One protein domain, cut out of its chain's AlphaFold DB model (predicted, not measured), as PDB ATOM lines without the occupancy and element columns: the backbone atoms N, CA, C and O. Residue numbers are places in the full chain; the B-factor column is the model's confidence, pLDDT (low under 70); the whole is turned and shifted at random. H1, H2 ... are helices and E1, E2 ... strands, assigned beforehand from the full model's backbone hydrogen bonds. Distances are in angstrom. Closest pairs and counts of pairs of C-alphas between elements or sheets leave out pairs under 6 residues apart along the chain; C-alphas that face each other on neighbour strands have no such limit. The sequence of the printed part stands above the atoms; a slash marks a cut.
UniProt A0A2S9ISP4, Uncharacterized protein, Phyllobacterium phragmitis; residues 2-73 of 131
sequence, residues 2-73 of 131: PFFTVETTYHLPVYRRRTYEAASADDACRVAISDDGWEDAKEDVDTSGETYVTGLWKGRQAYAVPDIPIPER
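Overview. This is residues 2 to 73 of the 131 residues of an uncharacterized protein of Phyllobacterium phragmitis (UniProt A0A2S9ISP4). With little regular structure, the printed part is a long rod: the two-stranded ribbon E1 and E2 near one end, helix H1 near the other, and two long unnamed stretches between them. Residues 59 to 73, with no named element, fold back beside the ribbon. The 72 residues run E1, H1, E2, of mixed class, with only 23 in named elements; the sheet E1 - E2 is antiparallel. The whole is extended, radius of gyration of the C-alphas 19.8 A, spanning 63 by 24 by 22 A.

Arrangement. Look first at E1, residues 4 to 9, and E2, residues 52 to 58: antiparallel neighbours, 161 degrees between directions. N 7 and O 55 are 2.8 A apart, within hydrogen-bond range. Residues 14 to 15 pair antiparallel with 42 to 43. In H1, residues 25 to 34, every O i to N i+4 pair is within range.

Along the chain. Find C-alpha 4 at (-1.303, 1.911, -1.661); E1 runs 16.6 A from there. H1 spans 14.4 A. E2 runs 18.2 A to C-alpha 58 at (1.883, -1.513, -1.491).

Size, cuts and confidence. The farthest C-alphas, Pro 2 and Ala 23, are 63.2 A apart. Both links are long. The printed part has no cut, and no printed residue is under 70 in pLDDT.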
ATOM      1  N   PRO A   2       1.359   4.077  -8.717       92.69
ATOM      2  CA  PRO A   2       1.237   2.930  -7.812       92.69
ATOM      3  C   PRO A   2      -0.018   3.034  -6.932       92.69
ATOM      4  O   PRO A   2      -0.489   4.134  -6.658       92.69
ATOM      5  N   PHE A   3      -0.537   1.890  -6.482       95.81
ATOM      6  CA  PHE A   3      -1.589   1.821  -5.464       95.81
ATOM      7  C   PHE A   3      -0.975   1.588  -4.085       95.81
ATOM      8  O   PHE A   3       0.029   0.878  -3.976       95.81
ATOM      9  N   PHE A   4      -1.607   2.157  -3.063       96.38
ATOM     10  CA  PHE A   4      -1.303   1.911  -1.661       96.38
ATOM     11  C   PHE A   4      -2.602   1.676  -0.899       96.38
ATOM     12  O   PHE A   4      -3.621   2.303  -1.199       96.38
ATOM     13  N   THR A   5      -2.533   0.801   0.095       97.56
ATOM     14  CA  THR A   5      -3.574   0.629   1.107       97.56
ATOM     15  C   THR A   5      -3.044   1.225   2.405       97.56
ATOM     16  O   THR A   5      -1.935   0.885   2.815       97.56
ATOM     17  N   VAL A   6      -3.816   2.117   3.026       97.56
ATOM     18  CA  VAL A   6      -3.489   2.769   4.302       97.56
ATOM     19  C   VAL A   6      -4.578   2.403   5.299       97.56
ATOM     20  O   VAL A   6      -5.760   2.557   4.992       97.56
ATOM     21  N   GLU A   7      -4.183   1.897   6.458       97.94
ATOM     22  CA  GLU A   7      -5.074   1.661   7.588       97.94
ATOM     23  C   GLU A   7      -4.894   2.783   8.602       97.94
ATOM     24  O   GLU A   7      -3.772   3.121   8.986       97.94
ATOM     25  N   THR A   8      -6.016   3.365   9.009       97.50
ATOM     26  CA  THR A   8      -6.079   4.437   9.993       97.50
ATOM     27  C   THR A   8      -7.020   4.056  11.117       97.50
ATOM     28  O   THR A   8      -8.063   3.449  10.868       97.50
ATOM     29  N   THR A   9      -6.694   4.483  12.327       96.81
ATOM     30  CA  THR A   9      -7.541   4.323  13.508       96.81
ATOM     31  C   THR A   9      -7.514   5.597  14.346       96.81
ATOM     32  O   THR A   9      -6.778   6.531  14.037       96.81
ATOM     33  N   TYR A  10      -8.316   5.631  15.401       95.19
ATOM     34  CA  TYR A  10      -8.287   6.658  16.434       95.19
ATOM     35  C   TYR A  10      -8.654   6.026  17.781       95.19
ATOM     36  O   TYR A  10      -9.298   4.973  17.837       95.19
ATOM     37  N   HIS A  11      -8.267   6.662  18.885       94.44
ATOM     38  CA  HIS A  11      -8.711   6.232  20.207       94.44
ATOM     39  C   HIS A  11     -10.147   6.693  20.457       94.44
ATOM     40  O   HIS A  11     -10.407   7.892  20.521       94.44
ATOM     41  N   LEU A  12     -11.071   5.744  20.617       95.69
ATOM     42  CA  LEU A  12     -12.451   6.003  21.021       95.69
ATOM     43  C   LEU A  12     -12.577   5.835  22.543       95.69
ATOM     44  O   LEU A  12     -12.466   4.705  23.031       95.69
ATOM     45  N   PRO A  13     -12.786   6.916  23.317       94.69
ATOM     46  CA  PRO A  13     -13.024   6.795  24.742       94.69
ATOM     47  C   PRO A  13     -14.302   6.005  25.009       94.69
ATOM     48  O   PRO A  13     -15.363   6.277  24.447       94.69
ATOM     49  N   VAL A  14     -14.197   5.044  25.919       96.00
ATOM     50  CA  VAL A  14     -15.333   4.298  26.455       96.00
ATOM     51  C   VAL A  14     -15.386   4.570  27.948       96.00
ATOM     52  O   VAL A  14     -14.407   4.346  28.662       96.00
ATOM     53  N   TYR A  15     -16.518   5.071  28.433       94.75
ATOM     54  CA  TYR A  15     -16.705   5.404  29.841       94.75
ATOM     55  C   TYR A  15     -17.936   4.709  30.420       94.75
ATOM     56  O   TYR A  15     -18.893   4.391  29.722       94.75
ATOM     57  N   ARG A  16     -17.952   4.563  31.743       95.69
ATOM     58  CA  ARG A  16     -19.140   4.204  32.529       95.69
ATOM     59  C   ARG A  16     -19.306   5.195  33.675       95.69
ATOM     60  O   ARG A  16     -18.339   5.838  34.088       95.69
ATOM     61  N   ARG A  17     -20.526   5.343  34.193       95.25
ATOM     62  CA  ARG A  17     -20.815   6.239  35.324       95.25
ATOM     63  C   ARG A  17     -21.608   5.477  36.370       95.25
ATOM     64  O   ARG A  17     -22.758   5.128  36.136       95.25
ATOM     65  N   ARG A  18     -20.995   5.264  37.531       95.88
ATOM     66  CA  ARG A  18     -21.589   4.549  38.664       95.88
ATOM     67  C   ARG A  18     -21.380   5.340  39.944       95.88
ATOM     68  O   ARG A  18     -20.480   6.172  40.033       95.88
ATOM     69  N   THR A  19     -22.240   5.084  40.919       96.62
ATOM     70  CA  THR A  19     -22.126   5.661  42.259       96.62
ATOM     71  C   THR A  19     -21.569   4.595  43.188       96.62
ATOM     72  O   THR A  19     -22.107   3.491  43.227       96.62
ATOM     73  N   TYR A  20     -20.519   4.929  43.935       96.69
ATOM     74  CA  TYR A  20     -19.896   4.037  44.910       96.69
ATOM     75  C   TYR A  20     -20.004   4.648  46.302       96.69
ATOM     76  O   TYR A  20     -19.722   5.832  46.489       96.69
ATOM     77  N   GLU A  21     -20.402   3.838  47.278       97.06
ATOM     78  CA  GLU A  21     -20.303   4.204  48.688       97.06
ATOM     79  C   GLU A  21     -18.867   3.960  49.158       97.06
ATOM     80  O   GLU A  21     -18.335   2.859  49.015       97.06
ATOM     81  N   ALA A  22     -18.218   4.996  49.687       97.62
ATOM     82  CA  ALA A  22     -16.837   4.920  50.140       97.62
ATOM     83  C   ALA A  22     -16.552   5.966  51.224       97.62
ATOM     84  O   ALA A  22     -17.223   6.995  51.304       97.62
ATOM     85  N   ALA A  23     -15.525   5.722  52.041       97.44
ATOM     86  CA  ALA A  23     -15.136   6.624  53.128       97.44
ATOM     87  C   ALA A  23     -14.465   7.921  52.634       97.44
ATOM     88  O   ALA A  23     -14.431   8.916  53.357       97.44
ATOM     89  N   SER A  24     -13.935   7.922  51.407       98.19
ATOM     90  CA  SER A  24     -13.279   9.069  50.780       98.19
ATOM     91  C   SER A  24     -13.393   9.024  49.251       98.19
ATOM     92  O   SER A  24     -13.726   7.991  48.670       98.19
ATOM     93  N   ALA A  25     -13.080  10.140  48.584       98.25
ATOM     94  CA  ALA A  25     -13.020  10.190  47.121       98.25
ATOM     95  C   ALA A  25     -11.958   9.230  46.548       98.25
ATOM     96  O   ALA A  25     -12.192   8.590  45.531       98.25
ATOM     97  N   ASP A  26     -10.819   9.091  47.228       98.38
ATOM     98  CA  ASP A  26      -9.740   8.177  46.843       98.38
ATOM     99  C   ASP A  26     -10.156   6.700  47.002       98.38
ATOM    100  O   ASP A  26      -9.905   5.879  46.118       98.38
ATOM    101  N   ASP A  27     -10.895   6.373  48.069       98.31
ATOM    102  CA  ASP A  27     -11.514   5.051  48.228       98.31
ATOM    103  C   ASP A  27     -12.540   4.771  47.122       98.31
ATOM    104  O   ASP A  27     -12.526   3.686  46.543       98.31
ATOM    105  N   ALA A  28     -13.388   5.747  46.778       98.31
ATOM    106  CA  ALA A  28     -14.350   5.609  45.684       98.31
ATOM    107  C   ALA A  28     -13.647   5.362  44.339       98.31
ATOM    108  O   ALA A  28     -14.075   4.496  43.580       98.31
ATOM    109  N   CYS A  29     -12.548   6.072  44.057       97.81
ATOM    110  CA  CYS A  29     -11.735   5.852  42.859       97.81
ATOM    111  C   CYS A  29     -11.113   4.451  42.836       97.81
ATOM    112  O   CYS A  29     -11.153   3.793  41.798       97.81
ATOM    113  N   ARG A  30     -10.579   3.962  43.964       97.81
ATOM    114  CA  ARG A  30     -10.064   2.586  44.057       97.81
ATOM    115  C   ARG A  30     -11.144   1.554  43.757       97.81
ATOM    116  O   ARG A  30     -10.915   0.680  42.925       97.81
ATOM    117  N   VAL A  31     -12.313   1.679  44.388       97.62
ATOM    118  CA  VAL A  31     -13.452   0.780  44.140       97.62
ATOM    119  C   VAL A  31     -13.862   0.839  42.667       97.62
ATOM    120  O   VAL A  31     -14.020  -0.202  42.038       97.62
ATOM    121  N   ALA A  32     -13.944   2.040  42.089       97.06
ATOM    122  CA  ALA A  32     -14.305   2.231  40.689       97.06
ATOM    123  C   ALA A  32     -13.313   1.604  39.697       97.06
ATOM    124  O   ALA A  32     -13.735   1.207  38.615       97.06
ATOM    125  N   ILE A  33     -12.018   1.534  40.026       96.69
ATOM    126  CA  ILE A  33     -10.996   0.879  39.192       96.69
ATOM    127  C   ILE A  33     -11.040  -0.647  39.343       96.69
ATOM    128  O   ILE A  33     -10.764  -1.350  38.378       96.69
ATOM    129  N   SER A  34     -11.385  -1.160  40.527       96.31
ATOM    130  CA  SER A  34     -11.515  -2.604  40.776       96.31
ATOM    131  C   SER A  34     -12.838  -3.215  40.298       96.31
ATOM    132  O   SER A  34     -12.972  -4.434  40.314       96.31
ATOM    133  N   ASP A  35     -13.829  -2.405  39.919       95.69
ATOM    134  CA  ASP A  35     -15.082  -2.885  39.331       95.69
ATOM    135  C   ASP A  35     -14.840  -3.345  37.879       95.69
ATOM    136  O   ASP A  35     -14.468  -2.547  37.023       95.69
ATOM    137  N   ASP A  36     -15.080  -4.611  37.556       94.31
ATOM    138  CA  ASP A  36     -14.874  -5.148  36.201       94.31
ATOM    139  C   ASP A  36     -16.134  -5.073  35.307       94.31
ATOM    140  O   ASP A  36     -16.095  -5.487  34.148       94.31
ATOM    141  N   GLY A  37     -17.266  -4.557  35.803       93.50
ATOM    142  CA  GLY A  37     -18.538  -4.519  35.064       93.50
ATOM    143  C   GLY A  37     -18.635  -3.366  34.059       93.50
ATOM    144  O   GLY A  37     -18.718  -2.202  34.446       93.50
ATOM    145  N   TRP A  38     -18.650  -3.664  32.761       95.56
ATOM    146  CA  TRP A  38     -18.711  -2.665  31.678       95.56
ATOM    147  C   TRP A  38     -20.012  -2.716  30.863       95.56
ATOM    148  O   TRP A  38     -20.105  -2.122  29.793       95.56
ATOM    149  N   GLU A  39     -21.042  -3.407  31.347       94.38
ATOM    150  CA  GLU A  39     -22.315  -3.589  30.639       94.38
ATOM    151  C   GLU A  39     -23.089  -2.286  30.364       94.38
ATOM    152  O   GLU A  39     -23.871  -2.228  29.417       94.38
ATOM    153  N   ASP A  40     -22.872  -1.238  31.163       94.19
ATOM    154  CA  ASP A  40     -23.482   0.093  31.021       94.19
ATOM    155  C   ASP A  40     -22.555   1.120  30.350       94.19
ATOM    156  O   ASP A  40     -22.837   2.326  30.363       94.19
ATOM    157  N   ALA A  41     -21.442   0.656  29.781       96.12
ATOM    158  CA  ALA A  41     -20.463   1.507  29.136       96.12
ATOM    159  C   ALA A  41     -21.031   2.227  27.907       96.12
ATOM    160  O   ALA A  41     -21.930   1.747  27.213       96.12
ATOM    161  N   LYS A  42     -20.482   3.410  27.641       96.56
ATOM    162  CA  LYS A  42     -20.844   4.268  26.518       96.56
ATOM    163  C   LYS A  42     -19.591   4.742  25.814       96.56
ATOM    164  O   LYS A  42     -18.613   5.111  26.461       96.56
ATOM    165  N   GLU A  43     -19.666   4.758  24.497       96.88
ATOM    166  CA  GLU A  43     -18.667   5.377  23.639       96.88
ATOM    167  C   GLU A  43     -18.849   6.897  23.641       96.88
ATOM    168  O   GLU A  43     -19.976   7.406  23.664       96.88
ATOM    169  N   ASP A  44     -17.735   7.617  23.620       94.81
ATOM    170  CA  ASP A  44     -17.682   9.069  23.507       94.81
ATOM    171  C   ASP A  44     -17.010   9.446  22.187       94.81
ATOM    172  O   ASP A  44     -15.807   9.688  22.108       94.81
ATOM    173  N   VAL A  45     -17.804   9.434  21.117       91.44
ATOM    174  CA  VAL A  45     -17.319   9.771  19.772       91.44
ATOM    175  C   VAL A  45     -16.927  11.247  19.687       91.44
ATOM    176  O   VAL A  45     -15.974  11.585  18.998       91.44
ATOM    177  N   ASP A  46     -17.614  12.124  20.423       90.38
ATOM    178  CA  ASP A  46     -17.381  13.573  20.374       90.38
ATOM    179  C   ASP A  46     -16.012  13.972  20.947       90.38
ATOM    180  O   ASP A  46     -15.469  15.019  20.596       90.38
ATOM    181  N   THR A  47     -15.448  13.143  21.828       90.06
ATOM    182  CA  THR A  47     -14.119  13.350  22.424       90.06
ATOM    183  C   THR A  47     -13.084  12.333  21.942       90.06
ATOM    184  O   THR A  47     -12.054  12.140  22.594       90.06
ATOM    185  N   SER A  48     -13.328  11.694  20.792       91.56
ATOM    186  CA  SER A  48     -12.367  10.782  20.180       91.56
ATOM    187  C   SER A  48     -11.017  11.454  19.922       91.56
ATOM    188  O   SER A  48     -10.947  12.636  19.579       91.56
ATOM    189  N   GLY A  49      -9.943  10.675  20.059       90.69
ATOM    190  CA  GLY A  49      -8.594  11.106  19.712       90.69
ATOM    191  C   GLY A  49      -8.441  11.418  18.222       90.69
ATOM    192  O   GLY A  49      -9.357  11.239  17.418       90.69
ATOM    193  N   GLU A  50      -7.253  11.882  17.842       93.94
ATOM    194  CA  GLU A  50      -6.952  12.122  16.433       93.94
ATOM    195  C   GLU A  50      -6.886  10.809  15.639       93.94
ATOM    196  O   GLU A  50      -6.598   9.740  16.182       93.94
ATOM    197  N   THR A  51      -7.103  10.906  14.331       95.81
ATOM    198  CA  THR A  51      -6.876   9.790  13.414       95.81
ATOM    199  C   THR A  51      -5.390   9.667  13.097       95.81
ATOM    200  O   THR A  51      -4.762  10.631  12.663       95.81
ATOM    201  N   TYR A  52      -4.840   8.466  13.242       96.25
ATOM    202  CA  TYR A  52      -3.444   8.141  12.952       96.25
ATOM    203  C   TYR A  52      -3.332   6.846  12.140       96.25
ATOM    204  O   TYR A  52      -4.296   6.089  12.007       96.25
ATOM    205  N   VAL A  53      -2.164   6.608  11.542       97.50
ATOM    206  CA  VAL A  53      -1.925   5.455  10.658       97.50
ATOM    207  C   VAL A  53      -1.394   4.277  11.472       97.50
ATOM    208  O   VAL A  53      -0.436   4.427  12.220       97.50
ATOM    209  N   THR A  54      -1.976   3.092  11.289       96.31
ATOM    210  CA  THR A  54      -1.520   1.836  11.922       96.31
ATOM    211  C   THR A  54      -1.017   0.807  10.926       96.31
ATOM    212  O   THR A  54      -0.338  -0.141  11.315       96.31
ATOM    213  N   GLY A  55      -1.294   1.003   9.636       97.00
ATOM    214  CA  GLY A  55      -0.845   0.088   8.598       97.00
ATOM    215  C   GLY A  55      -0.642   0.757   7.247       97.00
ATOM    216  O   GLY A  55      -1.382   1.660   6.849       97.00
ATOM    217  N   LEU A  56       0.369   0.296   6.513       97.81
ATOM    218  CA  LEU A  56       0.690   0.786   5.178       97.81
ATOM    219  C   LEU A  56       1.183  -0.362   4.298       97.81
ATOM    220  O   LEU A  56       2.166  -1.020   4.621       97.81
ATOM    221  N   TRP A  57       0.554  -0.567   3.141       97.56
ATOM    222  CA  TRP A  57       0.925  -1.626   2.197       97.56
ATOM    223  C   TRP A  57       0.986  -1.115   0.764       97.56
ATOM    224  O   TRP A  57       0.236  -0.224   0.353       97.56
ATOM    225  N   LYS A  58       1.855  -1.732  -0.042       96.12
ATOM    226  CA  LYS A  58       1.883  -1.513  -1.491       96.12
ATOM    227  C   LYS A  58       0.825  -2.377  -2.171       96.12
ATOM    228  O   LYS A  58       0.810  -3.592  -2.009       96.12
ATOM    229  N   GLY A  59       0.012  -1.768  -3.025       95.31
ATOM    230  CA  GLY A  59      -1.055  -2.446  -3.755       95.31
ATOM    231  C   GLY A  59      -2.433  -2.087  -3.217       95.31
ATOM    232  O   GLY A  59      -2.650  -0.974  -2.755       95.31
ATOM    233  N   ARG A  60      -3.383  -3.011  -3.372       95.75
ATOM    234  CA  ARG A  60      -4.806  -2.806  -3.044       95.75
ATOM    235  C   ARG A  60      -5.290  -3.676  -1.882       95.75
ATOM    236  O   ARG A  60      -6.485  -3.715  -1.617       95.75
ATOM    237  N   GLN A  61      -4.390  -4.422  -1.250       93.69
ATOM    238  CA  GLN A  61      -4.718  -5.383  -0.204       93.69
ATOM    239  C   GLN A  61      -3.820  -5.139   1.003       93.69
ATOM    240  O   GLN A  61      -2.599  -5.101   0.863       93.69
ATOM    241  N   ALA A  62      -4.440  -4.998   2.172       93.69
ATOM    242  CA  ALA A  62      -3.747  -5.100   3.447       93.69
ATOM    243  C   ALA A  62      -3.451  -6.577   3.751       93.69
ATOM    244  O   ALA A  62      -4.163  -7.462   3.265       93.69
ATOM    245  N   TYR A  63      -2.400  -6.842   4.528       93.06
ATOM    246  CA  TYR A  63      -2.030  -8.172   5.048       93.06
ATOM    247  C   TYR A  63      -1.659  -9.255   4.013       93.06
ATOM    248  O   TYR A  63      -1.160 -10.313   4.384       93.06
ATOM    249  N   ALA A  64      -1.849  -9.008   2.715       92.38
ATOM    250  CA  ALA A  64      -1.424  -9.907   1.639       92.38
ATOM    251  C   ALA A  64       0.072  -9.775   1.300       92.38
ATOM    252  O   ALA A  64       0.661 -10.663   0.683       92.38
ATOM    253  N   VAL A  65       0.682  -8.653   1.681       90.50
ATOM    254  CA  VAL A  65       2.106  -8.346   1.519       90.50
ATOM    255  C   VAL A  65       2.649  -7.799   2.842       90.50
ATOM    256  O   VAL A  65       1.851  -7.328   3.655       90.50
ATOM    257  N   PRO A  66       3.975  -7.830   3.069       93.62
ATOM    258  CA  PRO A  66       4.576  -7.150   4.211       93.62
ATOM    259  C   PRO A  66       4.196  -5.670   4.245       93.62
ATOM    260  O   PRO A  66       4.085  -5.020   3.196       93.62
ATOM    261  N   ASP A  67       3.987  -5.158   5.450       93.94
ATOM    262  CA  ASP A  67       3.769  -3.743   5.692       93.94
ATOM    263  C   ASP A  67       5.045  -2.934   5.413       93.94
ATOM    264  O   ASP A  67       6.179  -3.420   5.449       93.94
ATOM    265  N   ILE A  68       4.833  -1.676   5.053       96.31
ATOM    266  CA  ILE A  68       5.878  -0.680   4.862       96.31
ATOM    267  C   ILE A  68       5.986   0.103   6.172       96.31
ATOM    268  O   ILE A  68       4.950   0.511   6.697       96.31
ATOM    269  N   PRO A  69       7.208   0.403   6.654       96.38
ATOM    270  CA  PRO A  69       7.387   1.262   7.815       96.38
ATOM    271  C   PRO A  69       6.643   2.589   7.657       96.38
ATOM    272  O   PRO A  69       6.846   3.324   6.682       96.38
ATOM    273  N   ILE A  70       5.784   2.886   8.627       94.94
ATOM    274  CA  ILE A  70       5.022   4.127   8.676       94.94
ATOM    275  C   ILE A  70       5.968   5.241   9.131       94.94
ATOM    276  O   ILE A  70       6.700   5.075  10.109       94.94
ATOM    277  N   PRO A  71       6.019   6.380   8.423       93.25
ATOM    278  CA  PRO A  71       6.784   7.515   8.903       93.25
ATOM    279  C   PRO A  71       6.201   8.050  10.212       93.25
ATOM    280  O   PRO A  71       5.031   8.420  10.235       93.25
ATOM    281  N   GLU A  72       7.048   8.215  11.231       89.94
ATOM    282  CA  GLU A  72       6.641   8.596  12.595       89.94
ATOM    283  C   GLU A  72       5.699   9.801  12.662       89.94
ATOM    284  O   GLU A  72       4.881   9.910  13.556       89.94
ATOM    285  N   ARG A  73       5.772  10.745  11.716       90.81
ATOM    286  CA  ARG A  73       4.877  11.916  11.686       90.81
ATOM    287  C   ARG A  73       3.381  11.577  11.564       90.81
ATOM    288  O   ARG A  73       2.580  12.480  11.776       90.81
TER     289      ARG A  73